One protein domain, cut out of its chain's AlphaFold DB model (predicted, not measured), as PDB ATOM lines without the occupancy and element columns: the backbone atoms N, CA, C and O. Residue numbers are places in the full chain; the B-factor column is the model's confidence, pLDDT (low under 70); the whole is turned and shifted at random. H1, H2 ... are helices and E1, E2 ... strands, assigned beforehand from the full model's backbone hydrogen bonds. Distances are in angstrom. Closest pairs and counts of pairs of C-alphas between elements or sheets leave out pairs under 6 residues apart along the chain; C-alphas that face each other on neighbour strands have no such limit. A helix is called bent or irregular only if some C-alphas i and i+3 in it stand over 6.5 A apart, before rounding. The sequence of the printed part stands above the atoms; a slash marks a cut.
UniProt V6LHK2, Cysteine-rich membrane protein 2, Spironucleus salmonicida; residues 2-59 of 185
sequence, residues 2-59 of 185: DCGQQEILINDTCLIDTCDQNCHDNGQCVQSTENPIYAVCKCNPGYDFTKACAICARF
ATOM      1  N   ASP A   2      28.171  33.953 -29.067       78.50
ATOM      2  CA  ASP A   2      27.930  34.175 -30.495       78.50
ATOM      3  C   ASP A   2      27.852  32.806 -31.173       78.50
ATOM      4  O   ASP A   2      28.782  32.008 -31.041       78.50
ATOM      5  N   CYS A   3      26.729  32.514 -31.829       81.25
ATOM      6  CA  CYS A   3      26.566  31.285 -32.604       81.25
ATOM      7  C   CYS A   3      27.326  31.383 -33.937       81.25
ATOM      8  O   CYS A   3      27.580  32.480 -34.444       81.25
ATOM      9  N   GLY A   4      27.727  30.236 -34.485       79.75
ATOM     10  CA  GLY A   4      28.457  30.151 -35.747       79.75
ATOM     11  C   GLY A   4      27.611  30.517 -36.972       79.75
ATOM     12  O   GLY A   4      26.416  30.794 -36.892       79.75
ATOM     13  N   GLN A   5      28.237  30.501 -38.152       73.00
ATOM     14  CA  GLN A   5      27.489  30.601 -39.407       73.00
ATOM     15  C   GLN A   5      26.521  29.416 -39.525       73.00
ATOM     16  O   GLN A   5      26.937  28.280 -39.331       73.00
ATOM     17  N   GLN A   6      25.265  29.695 -39.903       76.50
ATOM     18  CA  GLN A   6      24.160  28.722 -39.996       76.50
ATOM     19  C   GLN A   6      23.627  28.212 -38.648       76.50
ATOM     20  O   GLN A   6      22.930  27.201 -38.609       76.50
ATOM     21  N   GLU A   7      23.923  28.905 -37.551       83.44
ATOM     22  CA  GLU A   7      23.338  28.624 -36.244       83.44
ATOM     23  C   GLU A   7      22.508  29.809 -35.749       83.44
ATOM     24  O   GLU A   7      22.829  30.972 -35.999       83.44
ATOM     25  N   ILE A   8      21.459  29.507 -34.989       83.56
ATOM     26  CA  ILE A   8      20.632  30.501 -34.306       83.56
ATOM     27  C   ILE A   8      20.586  30.222 -32.808       83.56
ATOM     28  O   ILE A   8      20.639  29.073 -32.367       83.56
ATOM     29  N   LEU A   9      20.471  31.287 -32.013       84.44
ATOM     30  CA  LEU A   9      20.363  31.192 -30.562       84.44
ATOM     31  C   LEU A   9      18.892  31.042 -30.153       84.44
ATOM     32  O   LEU A   9      18.101  31.969 -30.326       84.44
ATOM     33  N   ILE A  10      18.535  29.901 -29.567       83.62
ATOM     34  CA  ILE A  10      17.213  29.655 -28.974       83.62
ATOM     35  C   ILE A  10      17.421  29.154 -27.547       83.62
ATOM     36  O   ILE A  10      18.090  28.145 -27.342       83.62
ATOM     37  N   ASN A  11      16.835  29.842 -26.557       84.00
ATOM     38  CA  ASN A  11      16.940  29.491 -25.131       84.00
ATOM     39  C   ASN A  11      18.390  29.188 -24.696       84.00
ATOM     40  O   ASN A  11      18.682  28.102 -24.197       84.00
ATOM     41  N   ASP A  12      19.307  30.125 -24.960       85.19
ATOM     42  CA  ASP A  12      20.740  30.028 -24.631       85.19
ATOM     43  C   ASP A  12      21.501  28.858 -25.287       85.19
ATOM     44  O   ASP A  12      22.639  28.566 -24.920       85.19
ATOM     45  N   THR A  13      20.907  28.207 -26.292       85.19
ATOM     46  CA  THR A  13      21.516  27.107 -27.048       85.19
ATOM     47  C   THR A  13      21.677  27.504 -28.514       85.19
ATOM     48  O   THR A  13      20.722  27.968 -29.136       85.19
ATOM     49  N   CYS A  14      22.877  27.325 -29.073       86.19
ATOM     50  CA  CYS A  14      23.098  27.458 -30.514       86.19
ATOM     51  C   CYS A  14      22.603  26.193 -31.217       86.19
ATOM     52  O   CYS A  14      23.037  25.086 -30.894       86.19
ATOM     53  N   LEU A  15      21.662  26.367 -32.141       85.44
ATOM     54  CA  LEU A  15      21.025  25.292 -32.896       85.44
ATOM     55  C   LEU A  15      21.296  25.474 -34.384       85.44
ATOM     56  O   LEU A  15      21.304  26.605 -34.866       85.44
ATOM     57  N   ILE A  16      21.453  24.367 -35.108       85.00
ATOM     58  CA  ILE A  16      21.611  24.381 -36.566       85.00
ATOM     59  C   ILE A  16      20.318  24.915 -37.184       85.00
ATOM     60  O   ILE A  16      19.240  24.336 -36.992       85.00
ATOM     61  N   ASP A  17      20.442  26.021 -37.911       80.25
ATOM     62  CA  ASP A  17      19.328  26.733 -38.515       80.25
ATOM     63  C   ASP A  17      18.802  25.978 -39.736       80.25
ATOM     64  O   ASP A  17      19.492  25.802 -40.742       80.25
ATOM     65  N   THR A  18      17.554  25.526 -39.642       76.50
ATOM     66  CA  THR A  18      16.784  25.037 -40.793       76.50
ATOM     67  C   THR A  18      15.514  25.861 -41.016       76.50
ATOM     68  O   THR A  18      14.660  25.504 -41.828       76.50
ATOM     69  N   CYS A  19      15.382  26.978 -40.301       74.75
ATOM     70  CA  CYS A  19      14.269  27.905 -40.384       74.75
ATOM     71  C   CYS A  19      14.526  28.909 -41.505       74.75
ATOM     72  O   CYS A  19      14.863  30.070 -41.274       74.75
ATOM     73  N   ASP A  20      14.342  28.438 -42.736       65.56
ATOM     74  CA  ASP A  20      14.393  29.256 -43.949       65.56
ATOM     75  C   ASP A  20      13.633  30.583 -43.731       65.56
ATOM     76  O   ASP A  20      12.491  30.566 -43.258       65.56
ATOM     77  N   GLN A  21      14.302  31.722 -43.967       63.44
ATOM     78  CA  GLN A  21      13.830  33.095 -43.689       63.44
ATOM     79  C   GLN A  21      12.804  33.203 -42.536       63.44
ATOM     80  O   GLN A  21      11.671  33.637 -42.749       63.44
ATOM     81  N   ASN A  22      13.173  32.781 -41.318       69.38
ATOM     82  CA  ASN A  22      12.330  32.905 -40.117       69.38
ATOM     83  C   ASN A  22      10.883  32.403 -40.304       69.38
ATOM     84  O   ASN A  22       9.932  33.020 -39.822       69.38
ATOM     85  N   CYS A  23      10.699  31.279 -41.001       82.31
ATOM     86  CA  CYS A  23       9.383  30.661 -41.192       82.31
ATOM     87  C   CYS A  23       8.373  31.561 -41.932       82.31
ATOM     88  O   CYS A  23       7.169  31.491 -41.664       82.31
ATOM     89  N   HIS A  24       8.855  32.420 -42.841       80.19
ATOM     90  CA  HIS A  24       8.040  33.316 -43.671       80.19
ATOM     91  C   HIS A  24       7.064  34.202 -42.875       80.19
ATOM     92  O   HIS A  24       5.940  34.421 -43.321       80.19
ATOM     93  N   ASP A  25       7.452  34.638 -41.671       82.56
ATOM     94  CA  ASP A  25       6.610  35.405 -40.732       82.56
ATOM     95  C   ASP A  25       5.315  34.679 -40.289       82.56
ATOM     96  O   ASP A  25       4.469  35.234 -39.585       82.56
ATOM     97  N   ASN A  26       5.174  33.400 -40.648       83.38
ATOM     98  CA  ASN A  26       3.998  32.565 -40.408       83.38
ATOM     99  C   ASN A  26       4.241  31.500 -39.334       83.38
ATOM    100  O   ASN A  26       3.471  30.545 -39.202       83.38
ATOM    101  N   GLY A  27       5.303  31.649 -38.551       85.56
ATOM    102  CA  GLY A  27       5.659  30.723 -37.491       85.56
ATOM    103  C   GLY A  27       6.777  31.252 -36.610       85.56
ATOM    104  O   GLY A  27       7.227  32.388 -36.741       85.56
ATOM    105  N   GLN A  28       7.214  30.401 -35.693       88.38
ATOM    106  CA  GLN A  28       8.364  30.652 -34.837       88.38
ATOM    107  C   GLN A  28       9.380  29.544 -35.037       88.38
ATOM    108  O   GLN A  28       9.021  28.366 -35.076       88.38
ATOM    109  N   CYS A  29      10.649  29.918 -35.124       88.00
ATOM    110  CA  CYS A  29      11.713  28.938 -35.087       88.00
ATOM    111  C   CYS A  29      11.876  28.424 -33.650       88.00
ATOM    112  O   CYS A  29      12.002  29.210 -32.709       88.00
ATOM    113  N   VAL A  30      11.811  27.108 -33.468       88.94
ATOM    114  CA  VAL A  30      11.881  26.438 -32.164       88.94
ATOM    115  C   VAL A  30      12.849  25.265 -32.228       88.94
ATOM    116  O   VAL A  30      13.113  24.724 -33.296       88.94
ATOM    117  N   GLN A  31      13.351  24.823 -31.079       89.50
ATOM    118  CA  GLN A  31      14.139  23.595 -31.006       89.50
ATOM    119  C   GLN A  31      13.301  22.381 -31.439       89.50
ATOM    120  O   GLN A  31      12.162  22.215 -30.990       89.50
ATOM    121  N   SER A  32      13.860  21.522 -32.294       85.44
ATOM    122  CA  SER A  32      13.199  20.285 -32.714       85.44
ATOM    123  C   SER A  32      13.092  19.298 -31.555       85.44
ATOM    124  O   SER A  32      14.059  19.026 -30.845       85.44
ATOM    125  N   THR A  33      11.902  18.720 -31.389       85.75
ATOM    126  CA  THR A  33      11.648  17.662 -30.403       85.75
ATOM    127  C   THR A  33      12.204  16.309 -30.837       85.75
ATOM    128  O   THR A  33      12.438  15.452 -29.992       85.75
ATOM    129  N   GLU A  34      12.393  16.100 -32.143       86.38
ATOM    130  CA  GLU A  34      12.950  14.858 -32.693       86.38
ATOM    131  C   GLU A  34      14.476  14.870 -32.671       86.38
ATOM    132  O   GLU A  34      15.103  13.840 -32.428       86.38
ATOM    133  N   ASN A  35      15.079  16.039 -32.906       86.44
ATOM    134  CA  ASN A  35      16.522  16.191 -32.864       86.44
ATOM    135  C   ASN A  35      16.929  17.552 -32.264       86.44
ATOM    136  O   ASN A  35      16.925  18.557 -32.974       86.44
ATOM    137  N   PRO A  36      17.324  17.595 -30.977       85.44
ATOM    138  CA  PRO A  36      17.470  18.832 -30.211       85.44
ATOM    139  C   PRO A  36      18.649  19.712 -30.640       85.44
ATOM    140  O   PRO A  36      18.812  20.790 -30.080       85.44
ATOM    141  N   ILE A  37      19.464  19.284 -31.608       87.19
ATOM    142  CA  ILE A  37      20.537  20.106 -32.190       87.19
ATOM    143  C   ILE A  37      20.047  20.977 -33.359       87.19
ATOM    144  O   ILE A  37      20.770  21.873 -33.786       87.19
ATOM    145  N   TYR A  38      18.843  20.720 -33.882       86.88
ATOM    146  CA  TYR A  38      18.251  21.469 -34.991       86.88
ATOM    147  C   TYR A  38      17.150  22.405 -34.506       86.88
ATOM    148  O   TYR A  38      16.374  22.071 -33.604       86.88
ATOM    149  N   ALA A  39      17.033  23.547 -35.174       88.31
ATOM    150  CA  ALA A  39      15.879  24.421 -35.057       88.31
ATOM    151  C   ALA A  39      14.929  24.215 -36.243       88.31
ATOM    152  O   ALA A  39      15.378  24.126 -37.382       88.31
ATOM    153  N   VAL A  40      13.624  24.123 -35.978       87.50
ATOM    154  CA  VAL A  40      12.555  23.875 -36.959       87.50
ATOM    155  C   VAL A  40      11.430  24.894 -36.813       87.50
ATOM    156  O   VAL A  40      11.219  25.471 -35.746       87.50
ATOM    157  N   CYS A  41      10.657  25.089 -37.878       87.62
ATOM    158  CA  CYS A  41       9.512  25.989 -37.855       87.62
ATOM    159  C   CYS A  41       8.301  25.375 -37.144       87.62
ATOM    160  O   CYS A  41       7.713  24.395 -37.602       87.62
ATOM    161  N   LYS A  42       7.858  26.020 -36.064       87.94
ATOM    162  CA  LYS A  42       6.524  25.839 -35.489       87.94
ATOM    163  C   LYS A  42       5.571  26.836 -36.137       87.94
ATOM    164  O   LYS A  42       5.549  28.012 -35.777       87.94
ATOM    165  N   CYS A  43       4.791  26.359 -37.098       84.88
ATOM    166  CA  CYS A  43       3.883  27.211 -37.854       84.88
ATOM    167  C   CYS A  43       2.655  27.654 -37.056       84.88
ATOM    168  O   CYS A  43       2.149  26.929 -36.196       84.88
ATOM    169  N   ASN A  44       2.139  28.832 -37.403       83.06
ATOM    170  CA  ASN A  44       0.823  29.285 -36.980       83.06
ATOM    171  C   ASN A  44      -0.261  28.308 -37.479       83.06
ATOM    172  O   ASN A  44      -0.069  27.623 -38.492       83.06
ATOM    173  N   PRO A  45      -1.421  28.232 -36.802       75.25
ATOM    174  CA  PRO A  45      -2.524  27.386 -37.244       75.25
ATOM    175  C   PRO A  45      -2.887  27.636 -38.716       75.25
ATOM    176  O   PRO A  45      -3.068  28.778 -39.129       75.25
ATOM    177  N   GLY A  46      -3.007  26.560 -39.500       72.56
ATOM    178  CA  GLY A  46      -3.387  26.625 -40.916       72.56
ATOM    179  C   GLY A  46      -2.230  26.630 -41.919       72.56
ATOM    180  O   GLY A  46      -2.507  26.600 -43.116       72.56
ATOM    181  N   TYR A  47      -0.970  26.597 -41.476       81.19
ATOM    182  CA  TYR A  47       0.218  26.539 -42.342       81.19
ATOM    183  C   TYR A  47       0.933  25.192 -42.267       81.19
ATOM    184  O   TYR A  47       0.884  24.494 -41.254       81.19
ATOM    185  N   ASP A  48       1.587  24.820 -43.363       80.69
ATOM    186  CA  ASP A  48       2.265  23.539 -43.518       80.69
ATOM    187  C   ASP A  48       3.697  23.593 -42.969       80.69
ATOM    188  O   ASP A  48       4.563  24.309 -43.484       80.69
ATOM    189  N   PHE A  49       3.960  22.784 -41.942       77.75
ATOM    190  CA  PHE A  49       5.284  22.668 -41.333       77.75
ATOM    191  C   PHE A  49       6.315  22.007 -42.261       77.75
ATOM    192  O   PHE A  49       7.497  22.327 -42.177       77.75
ATOM    193  N   THR A  50       5.893  21.147 -43.196       75.81
ATOM    194  CA  THR A  50       6.799  20.449 -44.133       75.81
ATOM    195  C   THR A  50       7.416  21.382 -45.176       75.81
ATOM    196  O   THR A  50       8.344  21.002 -45.891       75.81
ATOM    197  N   LYS A  51       6.893  22.606 -45.274       77.00
ATOM    198  CA  LYS A  51       7.335  23.661 -46.187       77.00
ATOM    199  C   LYS A  51       7.686  24.945 -45.440       77.00
ATOM    200  O   LYS A  51       7.456  26.023 -45.972       77.00
ATOM    201  N   ALA A  52       8.183  24.833 -44.205       81.69
ATOM    202  CA  ALA A  52       8.618  25.975 -43.393       81.69
ATOM    203  C   ALA A  52       7.563  27.100 -43.291       81.69
ATOM    204  O   ALA A  52       7.892  28.281 -43.304       81.69
ATOM    205  N   CYS A  53       6.277  26.737 -43.213       84.00
ATOM    206  CA  CYS A  53       5.151  27.675 -43.155       84.00
ATOM    207  C   CYS A  53       4.960  28.549 -44.411       84.00
ATOM    208  O   CYS A  53       4.197  29.512 -44.375       84.00
ATOM    209  N   ALA A  54       5.598  28.210 -45.537       78.50
ATOM    210  CA  ALA A  54       5.464  28.941 -46.800       78.50
ATOM    211  C   ALA A  54       4.104  28.732 -47.484       78.50
ATOM    212  O   ALA A  54       3.687  29.535 -48.317       78.50
ATOM    213  N   ILE A  55       3.420  27.629 -47.171       78.31
ATOM    214  CA  ILE A  55       2.129  27.274 -47.763       78.31
ATOM    215  C   ILE A  55       1.113  26.939 -46.680       78.31
ATOM    216  O   ILE A  55       1.460  26.633 -45.538       78.31
ATOM    217  N   CYS A  56      -0.157  26.945 -47.060       79.25
ATOM    218  CA  CYS A  56      -1.229  26.520 -46.180       79.25
ATOM    219  C   CYS A  56      -1.209  25.006 -45.970       79.25
ATOM    220  O   CYS A  56      -1.021  24.239 -46.917       79.25
ATOM    221  N   ALA A  57      -1.453  24.576 -44.732       73.75
ATOM    222  CA  ALA A  57      -1.676  23.177 -44.411       73.75
ATOM    223  C   ALA A  57      -2.829  22.648 -45.270       73.75
ATOM    224  O   ALA A  57      -3.817  23.359 -45.501       73.75
ATOM    225  N   ARG A  58      -2.704  21.394 -45.727       59.50
ATOM    226  CA  ARG A  58      -3.742  20.658 -46.467       59.50
ATOM    227  C   ARG A  58      -4.988  20.426 -45.597       59.50
ATOM    228  O   ARG A  58      -5.314  19.298 -45.249       59.50
ATOM    229  N   PHE A  59      -5.743  21.475 -45.308       54.69
ATOM    230  CA  PHE A  59      -7.189  21.366 -45.415       54.69
ATOM    231  C   PHE A  59      -7.484  21.389 -46.916       54.69
ATOM    232  O   PHE A  59      -6.846  22.164 -47.639       54.69
TER     233      PHE A  59
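This is residues 2 to 59 of the 185 residues of the protein "Cysteine-rich membrane protein 2" of Spironucleus salmonicida (UniProt V6LHK2). Two strand hairpins, E1 with E2 and E3 with E4, join through E2 and E4 into one strongly twisted sheet, curled like part of a barrel, and the short helix H1 packs on E3 and E4. The E1 and E2 hairpin lies toward one end of an elongated outline, and residues 44 to 59, with no named element, run to the other end. The printed part has 58 residues, with E1, E2, H1, E3 and E4 along the chain; the mixed sheet has the order E1, E2, E4, E3, and the class is mixed, helices and strands, with under half of the residues in named elements. It is compact, with a radius of gyration of the C-alphas of 11.5 A, and spans 39 by 21 by 15 A.

E1, residues 7 to 10, is an edge strand and forms a hairpin with E2, residues 13 to 17. They are antiparallel at 134 degrees, with N 8 and O 15 at 2.9 A and N 10 and O 13 at 3.0 A, within hydrogen-bond range. After a tight link comes H1, residues 20 to 25, and after another tight link E3, residues 27 to 31, the other edge strand. E3 and E4, residues 38 to 43, form an antiparallel hairpin at 150 degrees, with N 40 and O 30 at 2.8 A. E2 and E4 are parallel neighbours, with N 39 and O 16 at 3.0 A. The pairing is staggered: E2 pairs with E1 over residues 13 to 16 and with E4 over residues 16 to 17. H1 is on the sheet at a height over the sheet of 7.8 A, and lies over E3. It runs along the strands, at 8 degrees to E3 on the local plane, which is only just fitted, to 6 C-alphas. The closest C-alphas of H1 and E4 are those of Cys 23 and Cys 41, 5.7 A apart. In H1, 0 of 2 O i to N i+4 pairs are within hydrogen-bond range, but 3 of 3 O i to N i+3 pairs are.

E1 begins at C-alpha 7, (23.338, 28.624, -36.244), and is 9.6 A long; E2 is 11.7 A long. H1, 10.4 A long, is neither bent nor irregular, but only just: C-alphas 22 and 25 are 6.3 A apart. E3 is 12.8 A long. E4, the longest strand by residues, is 15.7 A long and ends at C-alpha 43, (3.883, 27.211, -37.854).

The two C-alphas farthest apart are those of Asp 2 and Phe 59, at 40.2 A. The printed part has no cut and no long link between named elements. The mean pLDDT of the printed part is 80.8; residues 20 to 22 and 58 to 59 are under 70.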